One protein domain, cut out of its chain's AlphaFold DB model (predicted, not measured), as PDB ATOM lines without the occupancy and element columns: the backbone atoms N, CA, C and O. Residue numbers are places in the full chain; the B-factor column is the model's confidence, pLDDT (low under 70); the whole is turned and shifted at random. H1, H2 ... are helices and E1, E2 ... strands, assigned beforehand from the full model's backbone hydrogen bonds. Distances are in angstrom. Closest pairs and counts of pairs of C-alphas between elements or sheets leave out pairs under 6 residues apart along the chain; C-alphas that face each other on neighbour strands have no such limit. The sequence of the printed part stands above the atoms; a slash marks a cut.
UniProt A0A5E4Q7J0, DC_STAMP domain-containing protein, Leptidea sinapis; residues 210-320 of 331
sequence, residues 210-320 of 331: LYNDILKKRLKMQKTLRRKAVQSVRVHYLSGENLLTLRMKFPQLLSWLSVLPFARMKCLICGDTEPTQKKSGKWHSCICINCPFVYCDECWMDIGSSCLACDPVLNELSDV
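Overview. This is residues 210 to 320 of the 331 residues of the protein "DC_STAMP domain-containing protein" of Leptidea sinapis (UniProt A0A5E4Q7J0). A small two-stranded hairpin, E1 and E2, with the short helix H4 following directly on E2, sits near the middle, and the long kinked helix H1 runs past it without touching it, its free first residues 210 to 221 sticking out as an arm. The short helices H2 and H3 lie close together far from that arm, H5 meets H1 near residues 226 to 230 with its first residue, Leu 314, closest and stands about perpendicular to it, and much of the rest is loop, with the long stretch 260 to 282 passing through the middle. The printed part has 111 residues, with five named helices and two named strands in the order H1 H2 H3 E1 E2 H4 H5; the strands are antiparallel, in the order E1 - E2, and the class is mostly helix. It is only just compact, close to loose, with a radius of gyration of the C-alphas of 15.6 A, and spans 49 by 35 by 22 A.

Arrangement. Look first at E1, residues 283 to 285, and E2, residues 294 to 296, an antiparallel hairpin with 152 degrees between their directions. Here N 284 and O 295 are 3.0 A apart and N 295 and O 284 are 2.8 A apart, both within hydrogen-bond range. Next find H4, residues 297 to 302; its closest C-alpha pair with E1 is Trp 283 and Asp 297, 5.8 A apart. H1, residues 210 to 238, is apart from both strands and from H4. With its residues 226 to 230 alone H1 touches H5, residues 314 to 320, about perpendicular at 85 degrees; their closest C-alphas, of Val 230 and Leu 314, are 6.9 A apart. H2, residues 243 to 249, and H3, residues 255 to 259, are close but not clearly touching; their closest C-alphas, of Arg 247 and Ser 255, are 7.2 A apart. Every O i to N i+4 pair is within hydrogen-bond range in H2 and H4, against 24 of 25 in H1, 0 of 1 in H3 and 1 of 3 in H5; O i to N i+3 pairs within range are 2 of 2 in H3 and 1 of 4 in H5.

Along the chain. Find C-alpha 283 at (184.083, 227.620, 286.987), where E1 begins; E1 is 6.7 A long and E2 7.1 A. Go back to C-alpha 210 at (168.777, 203.552, 299.453), from which H1 runs 38.5 A, with a kink of 42 degrees near residue 221. H2 is 9.9 A long, H3 8.7 A and H4 8.8 A; H5 runs 10.7 A to C-alpha 320 at (187.466, 221.247, 317.812).

Size, cuts and confidence. The C-alphas farthest apart are those of Asn 212 and Leu 253, at 51.2 A. Without residues 210 to 221 the body spans 42 by 30 by 23 A. The printed part has no cut; the links H3 to E1 and H4 to H5 are long. Mean pLDDT of the printed part is 72.4, with 37 residues under 70, among them 239 to 246, 275 to 281 and 312 to 320.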
ATOM      1  N   LEU A 210     167.637 202.875 300.065       84.50
ATOM      2  CA  LEU A 210     168.777 203.552 299.453       84.50
ATOM      3  C   LEU A 210     168.550 205.064 299.374       84.50
ATOM      4  O   LEU A 210     169.452 205.818 299.714       84.50
ATOM      5  N   TYR A 211     167.355 205.497 298.978       82.12
ATOM      6  CA  TYR A 211     166.983 206.907 298.930       82.12
ATOM      7  C   TYR A 211     167.083 207.556 300.313       82.12
ATOM      8  O   TYR A 211     167.769 208.562 300.479       82.12
ATOM      9  N   ASN A 212     166.460 206.949 301.329       86.56
ATOM     10  CA  ASN A 212     166.514 207.461 302.698       86.56
ATOM     11  C   ASN A 212     167.952 207.503 303.230       86.56
ATOM     12  O   ASN A 212     168.332 208.437 303.937       86.56
ATOM     13  N   ASP A 213     168.772 206.517 302.874       85.81
ATOM     14  CA  ASP A 213     170.192 206.499 303.200       85.81
ATOM     15  C   ASP A 213     170.980 207.592 302.479       85.81
ATOM     16  O   ASP A 213     171.855 208.197 303.096       85.81
ATOM     17  N   ILE A 214     170.696 207.858 301.201       82.44
ATOM     18  CA  ILE A 214     171.297 208.962 300.443       82.44
ATOM     19  C   ILE A 214     170.911 210.285 301.094       82.44
ATOM     20  O   ILE A 214     171.796 211.074 301.405       82.44
ATOM     21  N   LEU A 215     169.635 210.498 301.417       82.31
ATOM     22  CA  LEU A 215     169.168 211.720 302.069       82.31
ATOM     23  C   LEU A 215     169.862 211.939 303.424       82.31
ATOM     24  O   LEU A 215     170.412 213.010 303.690       82.31
ATOM     25  N   LYS A 216     169.936 210.895 304.260       84.56
ATOM     26  CA  LYS A 216     170.689 210.926 305.526       84.56
ATOM     27  C   LYS A 216     172.174 211.206 305.299       84.56
ATOM     28  O   LYS A 216     172.787 211.940 306.076       84.56
ATOM     29  N   LYS A 217     172.771 210.612 304.262       81.00
ATOM     30  CA  LYS A 217     174.169 210.847 303.896       81.00
ATOM     31  C   LYS A 217     174.379 212.273 303.426       81.00
ATOM     32  O   LYS A 217     175.348 212.840 303.892       81.00
ATOM     33  N   ARG A 218     173.497 212.878 302.626       78.62
ATOM     34  CA  ARG A 218     173.588 214.286 302.197       78.62
ATOM     35  C   ARG A 218     173.564 215.239 303.391       78.62
ATOM     36  O   ARG A 218     174.457 216.073 303.523       78.62
ATOM     37  N   LEU A 219     172.647 215.020 304.337       78.69
ATOM     38  CA  LEU A 219     172.577 215.795 305.587       78.69
ATOM     39  C   LEU A 219     173.865 215.687 306.424       78.69
ATOM     40  O   LEU A 219     174.359 216.679 306.958       78.69
ATOM     41  N   LYS A 220     174.451 214.487 306.528       78.38
ATOM     42  CA  LYS A 220     175.753 214.291 307.198       78.38
ATOM     43  C   LYS A 220     176.923 214.823 306.363       78.38
ATOM     44  O   LYS A 220     177.908 215.314 306.914       78.38
ATOM     45  N   MET A 221     176.820 214.724 305.042       72.38
ATOM     46  CA  MET A 221     177.869 215.029 304.084       72.38
ATOM     47  C   MET A 221     178.179 216.510 304.099       72.38
ATOM     48  O   MET A 221     179.355 216.825 304.167       72.38
ATOM     49  N   GLN A 222     177.184 217.395 304.185       69.38
ATOM     50  CA  GLN A 222     177.412 218.837 304.340       69.38
ATOM     51  C   GLN A 222     178.412 219.166 305.465       69.38
ATOM     52  O   GLN A 222     179.338 219.950 305.261       69.38
ATOM     53  N   LYS A 223     178.317 218.490 306.622       71.81
ATOM     54  CA  LYS A 223     179.291 218.649 307.721       71.81
ATOM     55  C   LYS A 223     180.676 218.114 307.340       71.81
ATOM     56  O   LYS A 223     181.680 218.783 307.557       71.81
ATOM     57  N   THR A 224     180.744 216.929 306.730       71.50
ATOM     58  CA  THR A 224     182.026 216.340 306.292       71.50
ATOM     59  C   THR A 224     182.679 217.084 305.124       71.50
ATOM     60  O   THR A 224     183.901 217.086 305.022       71.50
ATOM     61  N   LEU A 225     181.892 217.724 304.255       73.00
ATOM     62  CA  LEU A 225     182.362 218.543 303.143       73.00
ATOM     63  C   LEU A 225     183.048 219.787 303.672       73.00
ATOM     64  O   LEU A 225     184.159 220.077 303.242       73.00
ATOM     65  N   ARG A 226     182.445 220.456 304.663       75.56
ATOM     66  CA  ARG A 226     183.086 221.575 305.360       75.56
ATOM     67  C   ARG A 226     184.416 221.156 305.986       75.56
ATOM     68  O   ARG A 226     185.419 221.813 305.739       75.56
ATOM     69  N   ARG A 227     184.470 220.013 306.682       74.62
ATOM     70  CA  ARG A 227     185.729 219.474 307.242       74.62
ATOM     71  C   ARG A 227     186.779 219.151 306.175       74.62
ATOM     72  O   ARG A 227     187.949 219.477 306.331       74.62
ATOM     73  N   LYS A 228     186.382 218.533 305.059       73.75
ATOM     74  CA  LYS A 228     187.303 218.251 303.945       73.75
ATOM     75  C   LYS A 228     187.803 219.522 303.273       73.75
ATOM     76  O   LYS A 228     188.985 219.590 302.952       73.75
ATOM     77  N   ALA A 229     186.936 220.517 303.104       75.06
ATOM     78  CA  ALA A 229     187.318 221.825 302.597       75.06
ATOM     79  C   ALA A 229     188.356 222.468 303.528       75.06
ATOM     80  O   ALA A 229     189.433 222.799 303.048       75.06
ATOM     81  N   VAL A 230     188.123 222.507 304.850       75.50
ATOM     82  CA  VAL A 230     189.125 222.951 305.849       75.50
ATOM     83  C   VAL A 230     190.452 222.239 305.651       75.50
ATOM     84  O   VAL A 230     191.493 222.878 305.536       75.50
ATOM     85  N   GLN A 231     190.424 220.907 305.590       75.81
ATOM     86  CA  GLN A 231     191.645 220.124 305.482       75.81
ATOM     87  C   GLN A 231     192.376 220.396 304.166       75.81
ATOM     88  O   GLN A 231     193.597 220.508 304.158       75.81
ATOM     89  N   SER A 232     191.653 220.556 303.058       74.69
ATOM     90  CA  SER A 232     192.243 220.902 301.763       74.69
ATOM     91  C   SER A 232     192.822 222.320 301.737       74.69
ATOM     92  O   SER A 232     193.897 222.517 301.177       74.69
ATOM     93  N   VAL A 233     192.178 223.281 302.410       76.44
ATOM     94  CA  VAL A 233     192.696 224.642 302.604       76.44
ATOM     95  C   VAL A 233     193.987 224.592 303.425       76.44
ATOM     96  O   VAL A 233     195.000 225.145 303.003       76.44
ATOM     97  N   ARG A 234     193.996 223.862 304.549       74.12
ATOM     98  CA  ARG A 234     195.190 223.659 305.388       74.12
ATOM     99  C   ARG A 234     196.333 223.028 304.605       74.12
ATOM    100  O   ARG A 234     197.444 223.538 304.641       74.12
ATOM    101  N   VAL A 235     196.062 221.946 303.874       73.62
ATOM    102  CA  VAL A 235     197.060 221.285 303.025       73.62
ATOM    103  C   VAL A 235     197.567 222.238 301.949       73.62
ATOM    104  O   VAL A 235     198.751 222.218 301.669       73.62
ATOM    105  N   HIS A 236     196.732 223.102 301.375       73.00
ATOM    106  CA  HIS A 236     197.196 224.091 300.402       73.00
ATOM    107  C   HIS A 236     198.136 225.139 301.020       73.00
ATOM    108  O   HIS A 236     199.105 225.525 300.378       73.00
ATOM    109  N   TYR A 237     197.881 225.588 302.252       71.81
ATOM    110  CA  TYR A 237     198.783 226.511 302.955       71.81
ATOM    111  C   TYR A 237     200.059 225.833 303.487       71.81
ATOM    112  O   TYR A 237     201.100 226.479 303.556       71.81
ATOM    113  N   LEU A 238     199.990 224.548 303.859       71.44
ATOM    114  CA  LEU A 238     201.122 223.761 304.375       71.44
ATOM    115  C   LEU A 238     201.979 223.135 303.269       71.44
ATOM    116  O   LEU A 238     203.175 222.920 303.449       71.44
ATOM    117  N   SER A 239     201.373 222.798 302.133       68.38
ATOM    118  CA  SER A 239     202.082 222.282 300.973       68.38
ATOM    119  C   SER A 239     202.871 223.438 300.365       68.38
ATOM    120  O   SER A 239     202.283 224.422 299.926       68.38
ATOM    121  N   GLY A 240     204.200 223.310 300.349       62.47
ATOM    122  CA  GLY A 240     205.106 224.285 299.737       62.47
ATOM    123  C   GLY A 240     204.888 224.469 298.227       62.47
ATOM    124  O   GLY A 240     203.880 224.038 297.666       62.47
ATOM    125  N   GLU A 241     205.840 225.119 297.550       59.16
ATOM    126  CA  GLU A 241     205.716 225.437 296.119       59.16
ATOM    127  C   GLU A 241     205.428 224.177 295.272       59.16
ATOM    128  O   GLU A 241     206.290 223.329 295.054       59.16
ATOM    129  N   ASN A 242     204.191 224.059 294.780       67.75
ATOM    130  CA  ASN A 242     203.762 223.000 293.872       67.75
ATOM    131  C   ASN A 242     203.862 223.488 292.416       67.75
ATOM    132  O   ASN A 242     203.853 224.689 292.148       67.75
ATOM    133  N   LEU A 243     203.853 222.565 291.443       64.81
ATOM    134  CA  LEU A 243     203.813 222.904 290.004       64.81
ATOM    135  C   LEU A 243     202.647 223.845 289.638       64.81
ATOM    136  O   LEU A 243     202.765 224.654 288.720       64.81
ATOM    137  N   LEU A 244     201.539 223.769 290.382       67.50
ATOM    138  CA  LEU A 244     200.412 224.698 290.272       67.50
ATOM    139  C   LEU A 244     200.786 226.115 290.740       67.50
ATOM    140  O   LEU A 244     200.509 227.085 290.039       67.50
ATOM    141  N   THR A 245     201.463 226.235 291.883       69.38
ATOM    142  CA  THR A 245     201.966 227.502 292.434       69.38
ATOM    143  C   THR A 245     202.985 228.147 291.490       69.38
ATOM    144  O   THR A 245     202.923 229.349 291.241       69.38
ATOM    145  N   LEU A 246     203.865 227.339 290.885       64.69
ATOM    146  CA  LEU A 246     204.835 227.792 289.881       64.69
ATOM    147  C   LEU A 246     204.147 228.333 288.619       64.69
ATOM    148  O   LEU A 246     204.521 229.388 288.107       64.69
ATOM    149  N   ARG A 247     203.106 227.639 288.140       71.50
ATOM    150  CA  ARG A 247     202.293 228.077 286.996       71.50
ATOM    151  C   ARG A 247     201.558 229.389 287.283       71.50
ATOM    152  O   ARG A 247     201.493 230.238 286.399       71.50
ATOM    153  N   MET A 248     201.038 229.570 288.499       66.12
ATOM    154  CA  MET A 248     200.384 230.818 288.917       66.12
ATOM    155  C   MET A 248     201.359 232.000 288.979       66.12
ATOM    156  O   MET A 248     200.976 233.124 288.669       66.12
ATOM    157  N   LYS A 249     202.624 231.746 289.329       72.06
ATOM    158  CA  LYS A 249     203.687 232.760 289.419       72.06
ATOM    159  C   LYS A 249     204.230 233.169 288.040       72.06
ATOM    160  O   LYS A 249     204.559 234.334 287.843       72.06
ATOM    161  N   PHE A 250     204.280 232.237 287.078       71.44
ATOM    162  CA  PHE A 250     204.796 232.472 285.718       71.44
ATOM    163  C   PHE A 250     203.828 232.000 284.614       71.44
ATOM    164  O   PHE A 250     204.113 231.029 283.900       71.44
ATOM    165  N   PRO A 251     202.700 232.706 284.401       67.19
ATOM    166  CA  PRO A 251     201.674 232.288 283.444       67.19
ATOM    167  C   PRO A 251     202.149 232.307 281.980       67.19
ATOM    168  O   PRO A 251     201.671 231.511 281.177       67.19
ATOM    169  N   GLN A 252     203.107 233.174 281.626       69.62
ATOM    170  CA  GLN A 252     203.578 233.326 280.242       69.62
ATOM    171  C   GLN A 252     204.570 232.235 279.794       69.62
ATOM    172  O   GLN A 252     204.559 231.862 278.626       69.62
ATOM    173  N   LEU A 253     205.384 231.679 280.703       66.19
ATOM    174  CA  LEU A 253     206.366 230.629 280.377       66.19
ATOM    175  C   LEU A 253     205.807 229.206 280.540       66.19
ATOM    176  O   LEU A 253     206.206 228.291 279.821       66.19
ATOM    177  N   LEU A 254     204.873 229.004 281.475       65.62
ATOM    178  CA  LEU A 254     204.386 227.676 281.871       65.62
ATOM    179  C   LEU A 254     202.945 227.401 281.412       65.62
ATOM    180  O   LEU A 254     202.268 226.524 281.947       65.62
ATOM    181  N   SER A 255     202.461 228.118 280.395       64.19
ATOM    182  CA  SER A 255     201.087 227.963 279.890       64.19
ATOM    183  C   SER A 255     200.818 226.569 279.290       64.19
ATOM    184  O   SER A 255     199.719 226.027 279.427       64.19
ATOM    185  N   TRP A 256     201.834 225.915 278.715       73.75
ATOM    186  CA  TRP A 256     201.727 224.558 278.155       73.75
ATOM    187  C   TRP A 256     201.547 223.456 279.217       73.75
ATOM    188  O   TRP A 256     200.983 222.402 278.915       73.75
ATOM    189  N   LEU A 257     201.927 223.704 280.483       64.19
ATOM    190  CA  LEU A 257     201.660 222.769 281.590       64.19
ATOM    191  C   LEU A 257     200.158 222.577 281.837       64.19
ATOM    192  O   LEU A 257     199.767 221.621 282.503       64.19
ATOM    193  N   SER A 258     199.303 223.424 281.259       61.81
ATOM    194  CA  SER A 258     197.852 223.229 281.233       61.81
ATOM    195  C   SER A 258     197.410 221.911 280.584       61.81
ATOM    196  O   SER A 258     196.274 221.495 280.791       61.81
ATOM    197  N   VAL A 259     198.269 221.200 279.848       68.12
ATOM    198  CA  VAL A 259     197.964 219.861 279.312       68.12
ATOM    199  C   VAL A 259     198.041 218.781 280.400       68.12
ATOM    200  O   VAL A 259     197.283 217.812 280.355       68.12
ATOM    201  N   LEU A 260     198.888 218.960 281.418       71.12
ATOM    202  CA  LEU A 260     199.093 217.976 282.477       71.12
ATOM    203  C   LEU A 260     198.035 218.118 283.588       71.12
ATOM    204  O   LEU A 260     197.835 219.216 284.109       71.12
ATOM    205  N   PRO A 261     197.401 217.018 284.041       66.06
ATOM    206  CA  PRO A 261     196.352 217.063 285.068       66.06
ATOM    207  C   PRO A 261     196.867 217.544 286.434       66.06
ATOM    208  O   PRO A 261     196.094 218.026 287.259       66.06
ATOM    209  N   PHE A 262     198.174 217.436 286.683       68.31
ATOM    210  CA  PHE A 262     198.791 217.832 287.947       68.31
ATOM    211  C   PHE A 262     198.986 219.351 288.087       68.31
ATOM    212  O   PHE A 262     199.043 219.856 289.202       68.31
ATOM    213  N   ALA A 263     199.044 220.086 286.972       65.31
ATOM    214  CA  ALA A 263     199.288 221.530 286.951       65.31
ATOM    215  C   ALA A 263     198.019 222.356 286.659       65.31
ATOM    216  O   ALA A 263     198.107 223.537 286.322       65.31
ATOM    217  N   ARG A 264     196.834 221.740 286.753       73.25
ATOM    218  CA  ARG A 264     195.531 222.408 286.596       73.25
ATOM    219  C   ARG A 264     194.921 222.785 287.934       73.25
ATOM    220  O   ARG A 264     195.154 222.104 288.933       73.25
ATOM    221  N   MET A 265     194.096 223.831 287.908       71.88
ATOM    222  CA  MET A 265     193.232 224.167 289.031       71.88
ATOM    223  C   MET A 265     192.328 222.981 289.350       71.88
ATOM    224  O   MET A 265     191.830 222.293 288.452       71.88
ATOM    225  N   LYS A 266     192.152 222.736 290.645       80.19
ATOM    226  CA  LYS A 266     191.288 221.685 291.172       80.19
ATOM    227  C   LYS A 266     190.197 222.329 292.005       80.19
ATOM    228  O   LYS A 266     190.471 223.278 292.737       80.19
ATOM    229  N   CYS A 267     188.979 221.810 291.907       81.75
ATOM    230  CA  CYS A 267     187.911 222.248 292.791       81.75
ATOM    231  C   CYS A 267     188.256 221.894 294.244       81.75
ATOM    232  O   CYS A 267     188.643 220.758 294.522       81.75
ATOM    233  N   LEU A 268     188.056 222.838 295.169       79.75
ATOM    234  CA  LEU A 268     188.344 222.655 296.598       79.75
ATOM    235  C   LEU A 268     187.627 221.442 297.227       79.75
ATOM    236  O   LEU A 268     188.098 220.873 298.206       79.75
ATOM    237  N   ILE A 269     186.481 221.040 296.671       77.62
ATOM    238  CA  ILE A 269     185.547 220.114 297.321       77.62
ATOM    239  C   ILE A 269     185.575 218.734 296.675       77.62
ATOM    240  O   ILE A 269     185.842 217.738 297.351       77.62
ATOM    241  N   CYS A 270     185.299 218.657 295.371       73.62
ATOM    242  CA  CYS A 270     185.310 217.388 294.646       73.62
ATOM    243  C   CYS A 270     186.720 216.978 294.195       73.62
ATOM    244  O   CYS A 270     186.952 215.798 293.942       73.62
ATOM    245  N   GLY A 271     187.670 217.919 294.119       73.81
ATOM    246  CA  GLY A 271     189.016 217.668 293.603       73.81
ATOM    247  C   GLY A 271     189.084 217.509 292.081       73.81
ATOM    248  O   GLY A 271     190.156 217.185 291.562       73.81
ATOM    249  N   ASP A 272     187.977 217.738 291.366       76.06
ATOM    250  CA  ASP A 272     187.944 217.659 289.906       76.06
ATOM    251  C   ASP A 272     188.879 218.700 289.297       76.06
ATOM    252  O   ASP A 272     188.994 219.823 289.789       76.06
ATOM    253  N   THR A 273     189.560 218.308 288.221       76.25
ATOM    254  CA  THR A 273     190.465 219.199 287.482       76.25
ATOM    255  C   THR A 273     189.708 220.007 286.441       76.25
ATOM    256  O   THR A 273     188.755 219.515 285.832       76.25
ATOM    257  N   GLU A 274     190.176 221.230 286.204       74.12
ATOM    258  CA  GLU A 274     189.662 222.089 285.141       74.12
ATOM    259  C   GLU A 274     189.640 221.352 283.779       74.12
ATOM    260  O   GLU A 274     190.639 220.721 283.390       74.12
ATOM    261  N   PRO A 275     188.509 221.372 283.044       67.56
ATOM    262  CA  PRO A 275     188.379 220.655 281.785       67.56
ATOM    263  C   PRO A 275     189.286 221.256 280.708       67.56
ATOM    264  O   PRO A 275     189.430 222.467 280.573       67.56
ATOM    265  N   THR A 276     189.862 220.393 279.869       60.41
ATOM    266  CA  THR A 276     190.673 220.792 278.705       60.41
ATOM    267  C   THR A 276     189.747 221.272 277.588       60.41
ATOM    268  O   THR A 276     189.415 220.517 276.683       60.41
ATOM    269  N   GLN A 277     189.224 222.493 277.709       54.53
ATOM    270  CA  GLN A 277     188.486 223.255 276.687       54.53
ATOM    271  C   GLN A 277     187.235 222.620 276.017       54.53
ATOM    272  O   GLN A 277     186.561 223.312 275.264       54.53
ATOM    273  N   LYS A 278     186.845 221.361 276.292       47.03
ATOM    274  CA  LYS A 278     185.714 220.669 275.618       47.03
ATOM    275  C   LYS A 278     184.514 220.286 276.497       47.03
ATOM    276  O   LYS A 278     183.548 219.728 275.987       47.03
ATOM    277  N   LYS A 279     184.529 220.599 277.794       48.53
ATOM    278  CA  LYS A 279     183.339 220.535 278.662       48.53
ATOM    279  C   LYS A 279     183.136 221.909 279.284       48.53
ATOM    280  O   LYS A 279     183.849 222.270 280.211       48.53
ATOM    281  N   SER A 280     182.210 222.684 278.729       48.94
ATOM    282  CA  SER A 280     181.860 224.034 279.176       48.94
ATOM    283  C   SER A 280     181.070 223.999 280.492       48.94
ATOM    284  O   SER A 280     179.871 224.269 280.516       48.94
ATOM    285  N   GLY A 281     181.715 223.618 281.590       63.12
ATOM    286  CA  GLY A 281     181.213 223.959 282.921       63.12
ATOM    287  C   GLY A 281     181.649 225.381 283.258       63.12
ATOM    288  O   GLY A 281     182.783 225.744 282.952       63.12
ATOM    289  N   LYS A 282     180.780 226.196 283.862       73.75
ATOM    290  CA  LYS A 282     181.201 227.474 284.452       73.75
ATOM    291  C   LYS A 282     182.039 227.161 285.698       73.75
ATOM    292  O   LYS A 282     181.634 226.349 286.521       73.75
ATOM    293  N   TRP A 283     183.232 227.738 285.799       80.44
ATOM    294  CA  TRP A 283     184.083 227.620 286.987       80.44
ATOM    295  C   TRP A 283     184.013 228.927 287.759       80.44
ATOM    296  O   TRP A 283     184.127 229.998 287.164       80.44
ATOM    297  N   HIS A 284     183.818 228.833 289.072       82.38
ATOM    298  CA  HIS A 284     183.638 229.997 289.935       82.38
ATOM    299  C   HIS A 284     184.884 230.197 290.791       82.38
ATOM    300  O   HIS A 284     185.273 229.312 291.555       82.38
ATOM    301  N   SER A 285     185.528 231.354 290.654       82.94
ATOM    302  CA  SER A 285     186.624 231.785 291.527       82.94
ATOM    303  C   SER A 285     186.089 232.612 292.692       82.94
ATOM    304  O   SER A 285     185.096 233.328 292.554       82.94
ATOM    305  N   CYS A 286     186.765 232.554 293.838       82.88
ATOM    306  CA  CYS A 286     186.423 233.419 294.962       82.88
ATOM    307  C   CYS A 286     186.643 234.907 294.620       82.88
ATOM    308  O   CYS A 286     187.590 235.259 293.923       82.88
ATOM    309  N   ILE A 287     185.774 235.777 295.141       79.75
ATOM    310  CA  ILE A 287     185.803 237.234 294.910       79.75
ATOM    311  C   ILE A 287     186.750 237.945 295.906       79.75
ATOM    312  O   ILE A 287     187.122 239.100 295.711       79.75
ATOM    313  N   CYS A 288     187.171 237.276 296.984       79.12
ATOM    314  CA  CYS A 288     188.038 237.870 298.004       79.12
ATOM    315  C   CYS A 288     189.472 238.100 297.493       79.12
ATOM    316  O   CYS A 288     190.075 237.220 296.882       79.12
ATOM    317  N   ILE A 289     190.046 239.255 297.856       71.69
ATOM    318  CA  ILE A 289     191.314 239.828 297.350       71.69
ATOM    319  C   ILE A 289     192.568 238.950 297.580       71.69
ATOM    320  O   ILE A 289     193.626 239.239 297.035       71.69
ATOM    321  N   ASN A 290     192.479 237.840 298.318       71.88
ATOM    322  CA  ASN A 290     193.626 236.959 298.572       71.88
ATOM    323  C   ASN A 290     193.261 235.462 298.629       71.88
ATOM    324  O   ASN A 290     193.880 234.691 299.361       71.88
ATOM    325  N   CYS A 291     192.215 235.044 297.909       76.94
ATOM    326  CA  CYS A 291     191.732 233.664 297.930       76.94
ATOM    327  C   CYS A 291     191.994 232.960 296.583       76.94
ATOM    328  O   CYS A 291     191.305 233.255 295.608       76.94
ATOM    329  N   PRO A 292     192.959 232.017 296.499       77.12
ATOM    330  CA  PRO A 292     193.322 231.348 295.243       77.12
ATOM    331  C   PRO A 292     192.405 230.164 294.874       77.12
ATOM    332  O   PRO A 292     192.688 229.442 293.918       77.12
ATOM    333  N   PHE A 293     191.337 229.914 295.637       81.62
ATOM    334  CA  PHE A 293     190.506 228.719 295.483       81.62
ATOM    335  C   PHE A 293     189.424 228.874 294.406       81.62
ATOM    336  O   PHE A 293     188.820 229.937 294.239       81.62
ATOM    337  N   VAL A 294     189.151 227.769 293.706       83.56
ATOM    338  CA  VAL A 294     188.176 227.685 292.610       83.56
ATOM    339  C   VAL A 294     187.196 226.536 292.869       83.56
ATOM    340  O   VAL A 294     187.550 225.522 293.482       83.56
ATOM    341  N   TYR A 295     185.960 226.686 292.394       82.94
ATOM    342  CA  TYR A 295     184.871 225.727 292.550       82.94
ATOM    343  C   TYR A 295     184.273 225.305 291.206       82.94
ATOM    344  O   TYR A 295     184.238 226.077 290.245       82.94
ATOM    345  N   CYS A 296     183.784 224.062 291.165       84.38
ATOM    346  CA  CYS A 296     182.939 223.562 290.086       84.38
ATOM    347  C   CYS A 296     181.526 224.173 290.189       84.38
ATOM    348  O   CYS A 296     181.114 224.523 291.294       84.38
ATOM    349  N   ASP A 297     180.784 224.292 289.081       83.81
ATOM    350  CA  ASP A 297     179.433 224.893 289.062       83.81
ATOM    351  C   ASP A 297     178.478 224.244 290.078       83.81
ATOM    352  O   ASP A 297     177.908 224.923 290.925       83.81
ATOM    353  N   GLU A 298     178.386 222.912 290.062       81.06
ATOM    354  CA  GLU A 298     177.545 222.140 290.991       81.06
ATOM    355  C   GLU A 298     177.966 222.368 292.449       81.06
ATOM    356  O   GLU A 298     177.163 222.747 293.295       81.06
ATOM    357  N   CYS A 299     179.268 222.258 292.714       80.06
ATOM    358  CA  CYS A 299     179.858 222.441 294.034       80.06
ATOM    359  C   CYS A 299     179.595 223.847 294.603       80.06
ATOM    360  O   CYS A 299     179.468 224.019 295.812       80.06
ATOM    361  N   TRP A 300     179.581 224.862 293.735       84.44
ATOM    362  CA  TRP A 300     179.329 226.253 294.104       84.44
ATOM    363  C   TRP A 300     177.859 226.484 294.470       84.44
ATOM    364  O   TRP A 300     177.558 227.170 295.452       84.44
ATOM    365  N   MET A 301     176.949 225.861 293.720       82.56
ATOM    366  CA  MET A 301     175.513 225.900 293.994       82.56
ATOM    367  C   MET A 301     175.153 225.166 295.289       82.56
ATOM    368  O   MET A 301     174.407 225.716 296.098       82.56
ATOM    369  N   ASP A 302     175.752 223.999 295.547       78.25
ATOM    370  CA  ASP A 302     175.483 223.172 296.738       78.25
ATOM    371  C   ASP A 302     175.793 223.878 298.068       78.25
ATOM    372  O   ASP A 302     175.246 223.538 299.120       78.25
ATOM    373  N   ILE A 303     176.682 224.869 298.036       77.25
ATOM    374  CA  ILE A 303     177.106 225.649 299.205       77.25
ATOM    375  C   ILE A 303     176.330 226.959 299.365       77.25
ATOM    376  O   ILE A 303     176.434 227.617 300.401       77.25
ATOM    377  N   GLY A 304     175.511 227.329 298.380       78.94
ATOM    378  CA  GLY A 304     174.783 228.595 298.390       78.94
ATOM    379  C   GLY A 304     175.628 229.780 297.921       78.94
ATOM    380  O   GLY A 304     175.432 230.893 298.400       78.94
ATOM    381  N   SER A 305     176.551 229.561 296.974       80.75
ATOM    382  CA  SER A 305     177.341 230.620 296.319       80.75
ATOM    383  C   SER A 305     178.240 231.448 297.251       80.75
ATOM    384  O   SER A 305     178.514 232.620 296.989       80.75
ATOM    385  N   SER A 306     178.714 230.849 298.343       81.50
ATOM    386  CA  SER A 306     179.685 231.454 299.255       81.50
ATOM    387  C   SER A 306     180.979 230.636 299.292       81.50
ATOM    388  O   SER A 306     180.988 229.419 299.117       81.50
ATOM    389  N   CYS A 307     182.120 231.301 299.478       82.12
ATOM    390  CA  CYS A 307     183.408 230.613 299.526       82.12
ATOM    391  C   CYS A 307     183.653 230.021 300.919       82.12
ATOM    392  O   CYS A 307     183.804 230.777 301.876       82.12
ATOM    393  N   LEU A 308     183.795 228.693 301.023       77.75
ATOM    394  CA  LEU A 308     184.105 228.025 302.299       77.75
ATOM    395  C   LEU A 308     185.439 228.470 302.896       77.75
ATOM    396  O   LEU A 308     185.558 228.547 304.109       77.75
ATOM    397  N   ALA A 309     186.438 228.766 302.064       75.94
ATOM    398  CA  ALA A 309     187.756 229.186 302.538       75.94
ATOM    399  C   ALA A 309     187.760 230.585 303.179       75.94
ATOM    400  O   ALA A 309     188.697 230.919 303.895       75.94
ATOM    401  N   CYS A 310     186.736 231.401 302.911       76.00
ATOM    402  CA  CYS A 310     186.596 232.750 303.463       76.00
ATOM    403  C   CYS A 310     185.532 232.829 304.569       76.00
ATOM    404  O   CYS A 310     185.299 233.913 305.097       76.00
ATOM    405  N   ASP A 311     184.876 231.712 304.897       76.06
ATOM    406  CA  ASP A 311     183.853 231.656 305.937       76.06
ATOM    407  C   ASP A 311     184.519 231.724 307.331       76.06
ATOM    408  O   ASP A 311     185.319 230.843 307.662       76.06
ATOM    409  N   PRO A 312     184.224 232.740 308.165       65.50
ATOM    410  CA  PRO A 312     184.829 232.885 309.492       65.50
ATOM    411  C   PRO A 312     184.493 231.723 310.440       65.50
ATOM    412  O   PRO A 312     185.301 231.392 311.303       65.50
ATOM    413  N   VAL A 313     183.353 231.048 310.244       63.91
ATOM    414  CA  VAL A 313     182.928 229.883 311.048       63.91
ATOM    415  C   VAL A 313     183.873 228.690 310.851       63.91
ATOM    416  O   VAL A 313     183.991 227.802 311.698       63.91
ATOM    417  N   LEU A 314     184.591 228.669 309.730       61.97
ATOM    418  CA  LEU A 314     185.544 227.620 309.412       61.97
ATOM    419  C   LEU A 314     186.775 227.637 310.340       61.97
ATOM    420  O   LEU A 314     187.368 226.587 310.582       61.97
ATOM    421  N   ASN A 315     187.114 228.813 310.875       55.91
ATOM    422  CA  ASN A 315     188.240 229.031 311.783       55.91
ATOM    423  C   ASN A 315     187.940 228.594 313.232       55.91
ATOM    424  O   ASN A 315     188.855 228.458 314.032       55.91
ATOM    425  N   GLU A 316     186.671 228.350 313.576       55.12
ATOM    426  CA  GLU A 316     186.284 227.779 314.877       55.12
ATOM    427  C   GLU A 316     186.234 226.243 314.833       55.12
ATOM    428  O   GLU A 316     186.593 225.565 315.793       55.12
ATOM    429  N   LEU A 317     185.845 225.655 313.693       54.81
ATOM    430  CA  LEU A 317     185.826 224.196 313.501       54.81
ATOM    431  C   LEU A 317     187.231 223.578 313.470       54.81
ATOM    432  O   LEU A 317     187.386 222.390 313.756       54.81
ATOM    433  N   SER A 318     188.252 224.371 313.137       51.34
ATOM    434  CA  SER A 318     189.653 223.956 313.164       51.34
ATOM    435  C   SER A 318     190.158 223.560 314.547       51.34
ATOM    436  O   SER A 318     191.048 222.707 314.615       51.34
ATOM    437  N   ASP A 319     189.593 224.140 315.604       51.66
ATOM    438  CA  ASP A 319     190.081 223.970 316.974       51.66
ATOM    439  C   ASP A 319     189.415 222.781 317.685       51.66
ATOM    440  O   ASP A 319     189.981 222.207 318.615       51.66
ATOM    441  N   VAL A 320     188.250 222.338 317.202       54.06
ATOM    442  CA  VAL A 320     187.466 221.247 317.812       54.06
ATOM    443  C   VAL A 320     187.864 219.859 317.275       54.06
ATOM    444  O   VAL A 320     187.718 218.855 317.972       54.06
TER     445      VAL A 320